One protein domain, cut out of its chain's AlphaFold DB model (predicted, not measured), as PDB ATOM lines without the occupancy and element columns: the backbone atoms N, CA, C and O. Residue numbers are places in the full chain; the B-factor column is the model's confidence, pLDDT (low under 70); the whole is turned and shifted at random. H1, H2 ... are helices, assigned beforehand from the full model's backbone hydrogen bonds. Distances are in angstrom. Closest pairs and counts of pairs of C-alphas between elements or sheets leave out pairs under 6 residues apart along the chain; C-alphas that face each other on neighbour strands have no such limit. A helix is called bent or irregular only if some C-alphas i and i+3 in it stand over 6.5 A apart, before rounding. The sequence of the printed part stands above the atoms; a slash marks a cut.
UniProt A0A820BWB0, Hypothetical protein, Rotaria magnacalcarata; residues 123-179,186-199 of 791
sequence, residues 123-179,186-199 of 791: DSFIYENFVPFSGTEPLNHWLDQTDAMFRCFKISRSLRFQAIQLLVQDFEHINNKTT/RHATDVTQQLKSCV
ATOM      1  N   ASP A 123     -50.785  10.226  49.181       93.12
ATOM      2  CA  ASP A 123     -50.167  10.308  47.857       93.12
ATOM      3  C   ASP A 123     -49.386  11.623  47.695       93.12
ATOM      4  O   ASP A 123     -48.220  11.603  47.299       93.12
ATOM      5  N   SER A 124     -49.976  12.755  48.101       92.56
ATOM      6  CA  SER A 124     -49.304  14.066  48.097       92.56
ATOM      7  C   SER A 124     -48.035  14.063  48.955       92.56
ATOM      8  O   SER A 124     -46.975  14.477  48.488       92.56
ATOM      9  N   PHE A 125     -48.103  13.517  50.174       95.75
ATOM     10  CA  PHE A 125     -46.941  13.378  51.053       95.75
ATOM     11  C   PHE A 125     -45.827  12.521  50.426       95.75
ATOM     12  O   PHE A 125     -44.649  12.869  50.544       95.75
ATOM     13  N   ILE A 126     -46.172  11.433  49.728       97.25
ATOM     14  CA  ILE A 126     -45.191  10.605  49.014       97.25
ATOM     15  C   ILE A 126     -44.537  11.386  47.866       97.25
ATOM     16  O   ILE A 126     -43.311  11.373  47.773       97.25
ATOM     17  N   TYR A 127     -45.298  12.111  47.040       94.12
ATOM     18  CA  TYR A 127     -44.726  12.906  45.942       94.12
ATOM     19  C   TYR A 127     -43.880  14.103  46.413       94.12
ATOM     20  O   TYR A 127     -42.936  14.482  45.723       94.12
ATOM     21  N   GLU A 128     -44.174  14.689  47.577       95.88
ATOM     22  CA  GLU A 128     -43.373  15.786  48.145       95.88
ATOM     23  C   GLU A 128     -42.054  15.317  48.783       95.88
ATOM     24  O   GLU A 128     -41.067  16.053  48.760       95.88
ATOM     25  N   ASN A 129     -42.019  14.108  49.356       95.75
ATOM     26  CA  ASN A 129     -40.902  13.648  50.197       95.75
ATOM     27  C   ASN A 129     -40.024  12.557  49.555       95.75
ATOM     28  O   ASN A 129     -38.966  12.232  50.100       95.75
ATOM     29  N   PHE A 130     -40.428  11.989  48.415       96.69
ATOM     30  CA  PHE A 130     -39.718  10.898  47.741       96.69
ATOM     31  C   PHE A 130     -39.492  11.206  46.259       96.69
ATOM     32  O   PHE A 130     -40.331  11.802  45.593       96.69
ATOM     33  N   VAL A 131     -38.353  10.760  45.720       95.31
ATOM     34  CA  VAL A 131     -37.999  10.956  44.307       95.31
ATOM     35  C   VAL A 131     -38.557   9.793  43.473       95.31
ATOM     36  O   VAL A 131     -38.134   8.652  43.690       95.31
ATOM     37  N   PRO A 132     -39.471  10.035  42.507       95.88
ATOM     38  CA  PRO A 132     -39.984   8.988  41.624       95.88
ATOM     39  C   PRO A 132     -38.872   8.327  40.803       95.88
ATOM     40  O   PRO A 132     -37.883   8.967  40.435       95.88
ATOM     41  N   PHE A 133     -39.039   7.046  40.475       95.19
ATOM     42  CA  PHE A 133     -38.012   6.294  39.763       95.19
ATOM     43  C   PHE A 133     -37.848   6.796  38.319       95.19
ATOM     44  O   PHE A 133     -38.663   6.540  37.433       95.19
ATOM     45  N   SER A 134     -36.739   7.489  38.070       89.88
ATOM     46  CA  SER A 134     -36.425   8.125  36.784       89.88
ATOM     47  C   SER A 134     -36.003   7.151  35.674       89.88
ATOM     48  O   SER A 134     -36.006   7.510  34.494       89.88
ATOM     49  N   GLY A 135     -35.589   5.930  36.033       90.38
ATOM     50  CA  GLY A 135     -35.015   4.947  35.109       90.38
ATOM     51  C   GLY A 135     -33.597   5.235  34.617       90.38
ATOM     52  O   GLY A 135     -33.076   4.442  33.831       90.38
ATOM     53  N   THR A 136     -32.964   6.334  35.046       88.69
ATOM     54  CA  THR A 136     -31.574   6.661  34.678       88.69
ATOM     55  C   THR A 136     -30.547   6.088  35.654       88.69
ATOM     56  O   THR A 136     -29.393   5.897  35.271       88.69
ATOM     57  N   GLU A 137     -30.954   5.778  36.885       91.06
ATOM     58  CA  GLU A 137     -30.105   5.179  37.915       91.06
ATOM     59  C   GLU A 137     -30.337   3.661  38.080       91.06
ATOM     60  O   GLU A 137     -31.392   3.143  37.697       91.06
ATOM     61  N   PRO A 138     -29.370   2.909  38.646       92.00
ATOM     62  CA  PRO A 138     -29.540   1.484  38.908       92.00
ATOM     63  C   PRO A 138     -30.682   1.222  39.896       92.00
ATOM     64  O   PRO A 138     -30.683   1.758  41.002       92.00
ATOM     65  N   LEU A 139     -31.611   0.331  39.537       91.00
ATOM     66  CA  LEU A 139     -32.818   0.046  40.326       91.00
ATOM     67  C   LEU A 139     -32.532  -0.263  41.808       91.00
ATOM     68  O   LEU A 139     -33.236   0.231  42.681       91.00
ATOM     69  N   ASN A 140     -31.497  -1.056  42.096       90.06
ATOM     70  CA  ASN A 140     -31.143  -1.414  43.474       90.06
ATOM     71  C   ASN A 140     -30.722  -0.186  44.297       90.06
ATOM     72  O   ASN A 140     -31.143  -0.053  45.436       90.06
ATOM     73  N   HIS A 141     -29.969   0.744  43.699       93.50
ATOM     74  CA  HIS A 141     -29.535   1.975  44.363       93.50
ATOM     75  C   HIS A 141     -30.727   2.875  44.720       93.50
ATOM     76  O   HIS A 141     -30.818   3.356  45.847       93.50
ATOM     77  N   TRP A 142     -31.679   3.030  43.794       96.50
ATOM     78  CA  TRP A 142     -32.923   3.754  44.063       96.50
ATOM     79  C   TRP A 142     -33.761   3.079  45.160       96.50
ATOM     80  O   TRP A 142     -34.270   3.760  46.049       96.50
ATOM     81  N   LEU A 143     -33.878   1.744  45.145       94.75
ATOM     82  CA  LEU A 143     -34.590   0.993  46.188       94.75
ATOM     83  C   LEU A 143     -33.935   1.159  47.568       94.75
ATOM     84  O   LEU A 143     -34.651   1.376  48.543       94.75
ATOM     85  N   ASP A 144     -32.603   1.115  47.649       93.94
ATOM     86  CA  ASP A 144     -31.857   1.298  48.900       93.94
ATOM     87  C   ASP A 144     -32.040   2.721  49.464       93.94
ATOM     88  O   ASP A 144     -32.301   2.890  50.659       93.94
ATOM     89  N   GLN A 145     -31.981   3.752  48.609       95.19
ATOM     90  CA  GLN A 145     -32.273   5.137  49.010       95.19
ATOM     91  C   GLN A 145     -33.732   5.317  49.451       95.19
ATOM     92  O   GLN A 145     -34.004   5.960  50.467       95.19
ATOM     93  N   THR A 146     -34.675   4.717  48.724       95.94
ATOM     94  CA  THR A 146     -36.110   4.824  49.015       95.94
ATOM     95  C   THR A 146     -36.465   4.112  50.326       95.94
ATOM     96  O   THR A 146     -37.210   4.665  51.132       95.94
ATOM     97  N   ASP A 147     -35.885   2.939  50.621       95.50
ATOM     98  CA  ASP A 147     -36.095   2.270  51.915       95.50
ATOM     99  C   ASP A 147     -35.417   3.008  53.080       95.50
ATOM    100  O   ASP A 147     -35.995   3.089  54.166       95.50
ATOM    101  N   ALA A 148     -34.249   3.627  52.867       94.31
ATOM    102  CA  ALA A 148     -33.642   4.512  53.863       94.31
ATOM    103  C   ALA A 148     -34.562   5.701  54.206       94.31
ATOM    104  O   ALA A 148     -34.771   6.001  55.386       94.31
ATOM    105  N   MET A 149     -35.192   6.314  53.198       95.81
ATOM    106  CA  MET A 149     -36.190   7.375  53.388       95.81
ATOM    107  C   MET A 149     -37.463   6.849  54.075       95.81
ATOM    108  O   MET A 149     -37.935   7.462  55.033       95.81
ATOM    109  N   PHE A 150     -37.977   5.671  53.700       97.31
ATOM    110  CA  PHE A 150     -39.121   5.058  54.388       97.31
ATOM    111  C   PHE A 150     -38.839   4.752  55.867       97.31
ATOM    112  O   PHE A 150     -39.741   4.875  56.700       97.31
ATOM    113  N   ARG A 151     -37.604   4.366  56.217       92.94
ATOM    114  CA  ARG A 151     -37.167   4.209  57.615       92.94
ATOM    115  C   ARG A 151     -37.079   5.558  58.331       92.94
ATOM    116  O   ARG A 151     -37.543   5.650  59.464       92.94
ATOM    117  N   CYS A 152     -36.547   6.592  57.674       93.81
ATOM    118  CA  CYS A 152     -36.436   7.946  58.223       93.81
ATOM    119  C   CYS A 152     -37.812   8.521  58.609       93.81
ATOM    120  O   CYS A 152     -38.020   8.916  59.756       93.81
ATOM    121  N   PHE A 153     -38.787   8.444  57.698       95.12
ATOM    122  CA  PHE A 153     -40.173   8.868  57.932       95.12
ATOM    123  C   PHE A 153     -41.026   7.853  58.718       95.12
ATOM    124  O   PHE A 153     -42.220   8.071  58.909       95.12
ATOM    125  N   LYS A 154     -40.441   6.739  59.187       95.44
ATOM    126  CA  LYS A 154     -41.119   5.662  59.942       95.44
ATOM    127  C   LYS A 154     -42.370   5.087  59.251       95.44
ATOM    128  O   LYS A 154     -43.284   4.602  59.915       95.44
ATOM    129  N   ILE A 155     -42.402   5.091  57.919       94.06
ATOM    130  CA  ILE A 155     -43.550   4.612  57.137       94.06
ATOM    131  C   ILE A 155     -43.695   3.095  57.314       94.06
ATOM    132  O   ILE A 155     -42.721   2.334  57.205       94.06
ATOM    133  N   SER A 156     -44.920   2.657  57.611       92.69
ATOM    134  CA  SER A 156     -45.246   1.257  57.892       92.69
ATOM    135  C   SER A 156     -45.073   0.375  56.652       92.69
ATOM    136  O   SER A 156     -45.231   0.823  55.516       92.69
ATOM    137  N   ARG A 157     -44.741  -0.909  56.850       86.25
ATOM    138  CA  ARG A 157     -44.397  -1.835  55.753       86.25
ATOM    139  C   ARG A 157     -45.494  -1.942  54.685       86.25
ATOM    140  O   ARG A 157     -45.170  -2.013  53.506       86.25
ATOM    141  N   SER A 158     -46.767  -1.933  55.084       86.94
ATOM    142  CA  SER A 158     -47.911  -1.945  54.161       86.94
ATOM    143  C   SER A 158     -47.937  -0.701  53.270       86.94
ATOM    144  O   SER A 158     -48.032  -0.830  52.050       86.94
ATOM    145  N   LEU A 159     -47.760   0.485  53.857       93.25
ATOM    146  CA  LEU A 159     -47.746   1.758  53.135       93.25
ATOM    147  C   LEU A 159     -46.524   1.911  52.215       93.25
ATOM    148  O   LEU A 159     -46.651   2.507  51.149       93.25
ATOM    149  N   ARG A 160     -45.369   1.304  52.537       95.69
ATOM    150  CA  ARG A 160     -44.209   1.268  51.617       95.69
ATOM    151  C   ARG A 160     -44.554   0.612  50.279       95.69
ATOM    152  O   ARG A 160     -44.128   1.098  49.240       95.69
ATOM    153  N   PHE A 161     -45.347  -0.462  50.278       89.81
ATOM    154  CA  PHE A 161     -45.747  -1.132  49.032       89.81
ATOM    155  C   PHE A 161     -46.697  -0.291  48.172       89.81
ATOM    156  O   PHE A 161     -46.655  -0.408  46.947       89.81
ATOM    157  N   GLN A 162     -47.531   0.544  48.794       90.75
ATOM    158  CA  GLN A 162     -48.389   1.506  48.101       90.75
ATOM    159  C   GLN A 162     -47.551   2.671  47.550       90.75
ATOM    160  O   GLN A 162     -47.606   2.953  46.356       90.75
ATOM    161  N   ALA A 163     -46.669   3.249  48.370       94.00
ATOM    162  CA  ALA A 163     -45.751   4.312  47.964       94.00
ATOM    163  C   ALA A 163     -44.809   3.905  46.812       94.00
ATOM    164  O   ALA A 163     -44.641   4.666  45.865       94.00
ATOM    165  N   ILE A 164     -44.245   2.688  46.829       93.94
ATOM    166  CA  ILE A 164     -43.415   2.180  45.717       93.94
ATOM    167  C   ILE A 164     -44.223   2.084  44.414       93.94
ATOM    168  O   ILE A 164     -43.664   2.305  43.344       93.94
ATOM    169  N   GLN A 165     -45.522   1.767  44.469       89.69
ATOM    170  CA  GLN A 165     -46.354   1.732  43.262       89.69
ATOM    171  C   GLN A 165     -46.566   3.136  42.687       89.69
ATOM    172  O   GLN A 165     -46.391   3.307  41.483       89.69
ATOM    173  N   LEU A 166     -46.856   4.131  43.530       93.44
ATOM    174  CA  LEU A 166     -46.994   5.535  43.122       93.44
ATOM    175  C   LEU A 166     -45.701   6.055  42.473       93.44
ATOM    176  O   LEU A 166     -45.703   6.482  41.320       93.44
ATOM    177  N   LEU A 167     -44.565   5.884  43.155       93.44
ATOM    178  CA  LEU A 167     -43.246   6.345  42.700       93.44
ATOM    179  C   LEU A 167     -42.725   5.640  41.432       93.44
ATOM    180  O   LEU A 167     -41.726   6.076  40.856       93.44
ATOM    181  N   VAL A 168     -43.373   4.556  40.993       91.12
ATOM    182  CA  VAL A 168     -43.053   3.812  39.763       91.12
ATOM    183  C   VAL A 168     -44.065   4.077  38.639       91.12
ATOM    184  O   VAL A 168     -43.689   4.001  37.471       91.12
ATOM    185  N   GLN A 169     -45.328   4.403  38.938       75.50
ATOM    186  CA  GLN A 169     -46.368   4.590  37.913       75.50
ATOM    187  C   GLN A 169     -46.055   5.740  36.939       75.50
ATOM    188  O   GLN A 169     -46.262   5.592  35.730       75.50
ATOM    189  N   ASP A 170     -45.455   6.834  37.412       65.94
ATOM    190  CA  ASP A 170     -45.053   7.952  36.547       65.94
ATOM    191  C   ASP A 170     -43.996   7.567  35.495       65.94
ATOM    192  O   ASP A 170     -43.978   8.123  34.390       65.94
ATOM    193  N   PHE A 171     -43.162   6.556  35.762       62.72
ATOM    194  CA  PHE A 171     -42.188   6.048  34.789       62.72
ATOM    195  C   PHE A 171     -42.864   5.430  33.551       62.72
ATOM    196  O   PHE A 171     -42.360   5.558  32.425       62.72
ATOM    197  N   GLU A 172     -44.030   4.797  33.724       59.97
ATOM    198  CA  GLU A 172     -44.823   4.275  32.607       59.97
ATOM    199  C   GLU A 172     -45.460   5.421  31.796       59.97
ATOM    200  O   GLU A 172     -45.523   5.352  30.564       59.97
ATOM    201  N   HIS A 173     -45.843   6.531  32.438       59.47
ATOM    202  CA  HIS A 173     -46.343   7.720  31.739       59.47
ATOM    203  C   HIS A 173     -45.255   8.493  30.975       59.47
ATOM    204  O   HIS A 173     -45.520   8.979  29.869       59.47
ATOM    205  N   ILE A 174     -44.032   8.578  31.508       57.19
ATOM    206  CA  ILE A 174     -42.904   9.273  30.865       57.19
ATOM    207  C   ILE A 174     -42.432   8.526  29.606       57.19
ATOM    208  O   ILE A 174     -42.295   9.142  28.546       57.19
ATOM    209  N   ASN A 175     -42.260   7.199  29.668       56.75
ATOM    210  CA  ASN A 175     -41.810   6.401  28.514       56.75
ATOM    211  C   ASN A 175     -42.797   6.400  27.335       56.75
ATOM    212  O   ASN A 175     -42.390   6.238  26.186       56.75
ATOM    213  N   ASN A 176     -44.090   6.614  27.588       54.22
ATOM    214  CA  ASN A 176     -45.095   6.700  26.527       54.22
ATOM    215  C   ASN A 176     -45.043   8.022  25.728       54.22
ATOM    216  O   ASN A 176     -45.695   8.123  24.688       54.22
ATOM    217  N   LYS A 177     -44.258   9.025  26.160       51.16
ATOM    218  CA  LYS A 177     -44.061  10.298  25.434       51.16
ATOM    219  C   LYS A 177     -42.803  10.340  24.549       51.16
ATOM    220  O   LYS A 177     -42.696  11.237  23.718       51.16
ATOM    221  N   THR A 178     -41.864   9.401  24.683       46.09
ATOM    222  CA  THR A 178     -40.558   9.417  23.988       46.09
ATOM    223  C   THR A 178     -40.466   8.348  22.887       46.09
ATOM    224  O   THR A 178     -39.896   7.274  23.059       46.09
ATOM    225  N   THR A 179     -41.006   8.646  21.701       45.03
ATOM    226  CA  THR A 179     -41.232   7.651  20.627       45.03
ATOM    227  C   THR A 179     -39.990   7.086  19.917       45.03
ATOM    228  O   THR A 179     -40.123   6.117  19.166       45.03
ATOM    229  N   ARG A 186     -37.044  -1.870  25.837       49.09
ATOM    230  CA  ARG A 186     -36.504  -3.136  26.365       49.09
ATOM    231  C   ARG A 186     -36.039  -2.982  27.807       49.09
ATOM    232  O   ARG A 186     -36.347  -3.848  28.616       49.09
ATOM    233  N   HIS A 187     -35.355  -1.880  28.108       57.00
ATOM    234  CA  HIS A 187     -34.894  -1.569  29.458       57.00
ATOM    235  C   HIS A 187     -36.078  -1.396  30.421       57.00
ATOM    236  O   HIS A 187     -36.090  -1.997  31.486       57.00
ATOM    237  N   ALA A 188     -37.125  -0.672  30.007       56.56
ATOM    238  CA  ALA A 188     -38.342  -0.485  30.793       56.56
ATOM    239  C   ALA A 188     -39.037  -1.818  31.122       56.56
ATOM    240  O   ALA A 188     -39.358  -2.067  32.276       56.56
ATOM    241  N   THR A 189     -39.202  -2.715  30.140       61.03
ATOM    242  CA  THR A 189     -39.857  -4.019  30.370       61.03
ATOM    243  C   THR A 189     -39.093  -4.881  31.384       61.03
ATOM    244  O   THR A 189     -39.711  -5.540  32.221       61.03
ATOM    245  N   ASP A 190     -37.760  -4.882  31.306       68.44
ATOM    246  CA  ASP A 190     -36.892  -5.661  32.193       68.44
ATOM    247  C   ASP A 190     -36.887  -5.068  33.614       68.44
ATOM    248  O   ASP A 190     -37.050  -5.790  34.597       68.44
ATOM    249  N   VAL A 191     -36.845  -3.735  33.727       64.00
ATOM    250  CA  VAL A 191     -36.950  -3.018  35.005       64.00
ATOM    251  C   VAL A 191     -38.318  -3.219  35.667       64.00
ATOM    252  O   VAL A 191     -38.358  -3.489  36.862       64.00
ATOM    253  N   THR A 192     -39.438  -3.213  34.931       64.06
ATOM    254  CA  THR A 192     -40.766  -3.531  35.500       64.06
ATOM    255  C   THR A 192     -40.851  -4.979  36.010       64.06
ATOM    256  O   THR A 192     -41.554  -5.249  36.986       64.06
ATOM    257  N   GLN A 193     -40.144  -5.934  35.388       66.44
ATOM    258  CA  GLN A 193     -40.067  -7.314  35.894       66.44
ATOM    259  C   GLN A 193     -39.165  -7.429  37.128       66.44
ATOM    260  O   GLN A 193     -39.542  -8.095  38.094       66.44
ATOM    261  N   GLN A 194     -38.019  -6.741  37.139       68.62
ATOM    262  CA  GLN A 194     -37.129  -6.682  38.299       68.62
ATOM    263  C   GLN A 194     -37.802  -5.990  39.492       68.62
ATOM    264  O   GLN A 194     -37.766  -6.539  40.586       68.62
ATOM    265  N   LEU A 195     -38.524  -4.884  39.284       69.19
ATOM    266  CA  LEU A 195     -39.349  -4.224  40.305       69.19
ATOM    267  C   LEU A 195     -40.371  -5.182  40.923       69.19
ATOM    268  O   LEU A 195     -40.436  -5.297  42.143       69.19
ATOM    269  N   LYS A 196     -41.123  -5.929  40.103       66.69
ATOM    270  CA  LYS A 196     -42.091  -6.927  40.597       66.69
ATOM    271  C   LYS A 196     -41.416  -8.043  41.404       66.69
ATOM    272  O   LYS A 196     -41.954  -8.457  42.428       66.69
ATOM    273  N   SER A 197     -40.228  -8.483  40.987       69.19
ATOM    274  CA  SER A 197     -39.417  -9.457  41.729       69.19
ATOM    275  C   SER A 197     -38.911  -8.891  43.064       69.19
ATOM    276  O   SER A 197     -39.137  -9.492  44.114       69.19
ATOM    277  N   CYS A 198     -38.314  -7.695  43.068       60.28
ATOM    278  CA  CYS A 198     -37.787  -7.050  44.271       60.28
ATOM    279  C   CYS A 198     -38.893  -6.710  45.279       60.28
ATOM    280  O   CYS A 198     -38.750  -7.037  46.456       60.28
ATOM    281  N   VAL A 199     -40.031  -6.165  44.836       61.19
ATOM    282  CA  VAL A 199     -41.215  -5.933  45.686       61.19
ATOM    283  C   VAL A 199     -41.689  -7.235  46.347       61.19
ATOM    284  O   VAL A 199     -42.015  -7.236  47.532       61.19
TER     285      VAL A 199
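Overview. This is residues 123 to 179 and 186 to 199 of the 791 residues of the protein "Hypothetical protein" of Rotaria magnacalcarata (UniProt A0A820BWB0). Two helices, H2 and the long H3, make a V whose corner is the tight link of residues 153 to 156; H4 runs back alongside H3 at a shallow tilt and comes near both arms of the V, while the short H1 crosses H3 on the side away from H4. The arrangement is loosely formed, with few contacts between H2, H3 and H4, and H3 runs along the length of the whole. The printed part has 71 residues with four named helices, in the order H1, H2, H3, H4 along the chain, and no named strand; the class is all helix. The whole is compact, with a radius of gyration of the C-alphas of 12.2 A, yet elongated, spanning 39 by 24 by 19 A.

Arrangement. H1, residues 123 to 129, touches H3, residues 157 to 175, with 6 pairs of C-alphas within 8 A. H3 touches H1 with residues 163 to 167 alone, and the closest C-alphas of the two helices are those of Ile 126 and Ala 163, 6.4 A apart. The lines of H1 and H3 stand about perpendicular, at 84 degrees. H2, residues 139 to 152, is close to H3 but not clearly touching it. The closest C-alphas of H2 and H3 are those of Phe 150 and Arg 160, 6.9 A apart, and the two helices run opposite ways at a steep tilt of 42 degrees. H1 and H2 are only just apart, their closest C-alphas lying 8.5 A from each other. H4, residues 186 to 199, is close to H3 but not clearly touching it, the closest C-alphas being those of Phe 161 and Val 199, 7.4 A apart. H3 and H4 run opposite ways at a shallow tilt of 5 degrees. H4 is also close to H2 but not clearly touching it, with the closest C-alphas, those of Leu 139 and Val 191, 7.4 A apart. H2 and H4 run the same way at a steep tilt of 39 degrees, and H1 and H4 are apart. In the backbones of H1, H2 and H4 every O i to N i+4 pair is within hydrogen-bond range, while in H3 10 of 15 are.

Along the chain. H1 begins at C-alpha 123, at (-50.167, 10.308, 47.857), and ends at Asn 129. H2 runs from Leu 139 to Cys 152 and measures 19.9 A from first to last C-alpha. H3, the longest helix with 19 residues, runs 28.6 A from C-alpha 157, at (-44.397, -1.835, 55.753), to C-alpha 175. H3 is irregular, but only just: C-alphas 167 and 170 are 6.6 A apart, where about 5 A is the distance in a regular helix, and its line is a rough one. H4 runs 20.1 A from Arg 186 to C-alpha 199, at (-41.215, -5.933, 45.686).

Size, cuts and confidence. The two C-alphas farthest apart are those of Lys 154 and Thr 179, at 39.4 A. Asp 123 and Val 199, the first and last printed residues, have C-alphas 18.7 A apart. Of the links that are printed whole, H2 to H3 is tight with 4 residues and H1 to H2 is short with 9. The link from H3 to H4 is across the cut, where residues 180 to 185 are not printed and C-alphas 179 and 186 are 13.1 A apart. The mean pLDDT of the printed part is 81.9, with low confidence, under 70, at residues 170 to 179 and 186 to 199. H4 has a mean pLDDT of 63, against 95 for H1 and 94 for H2.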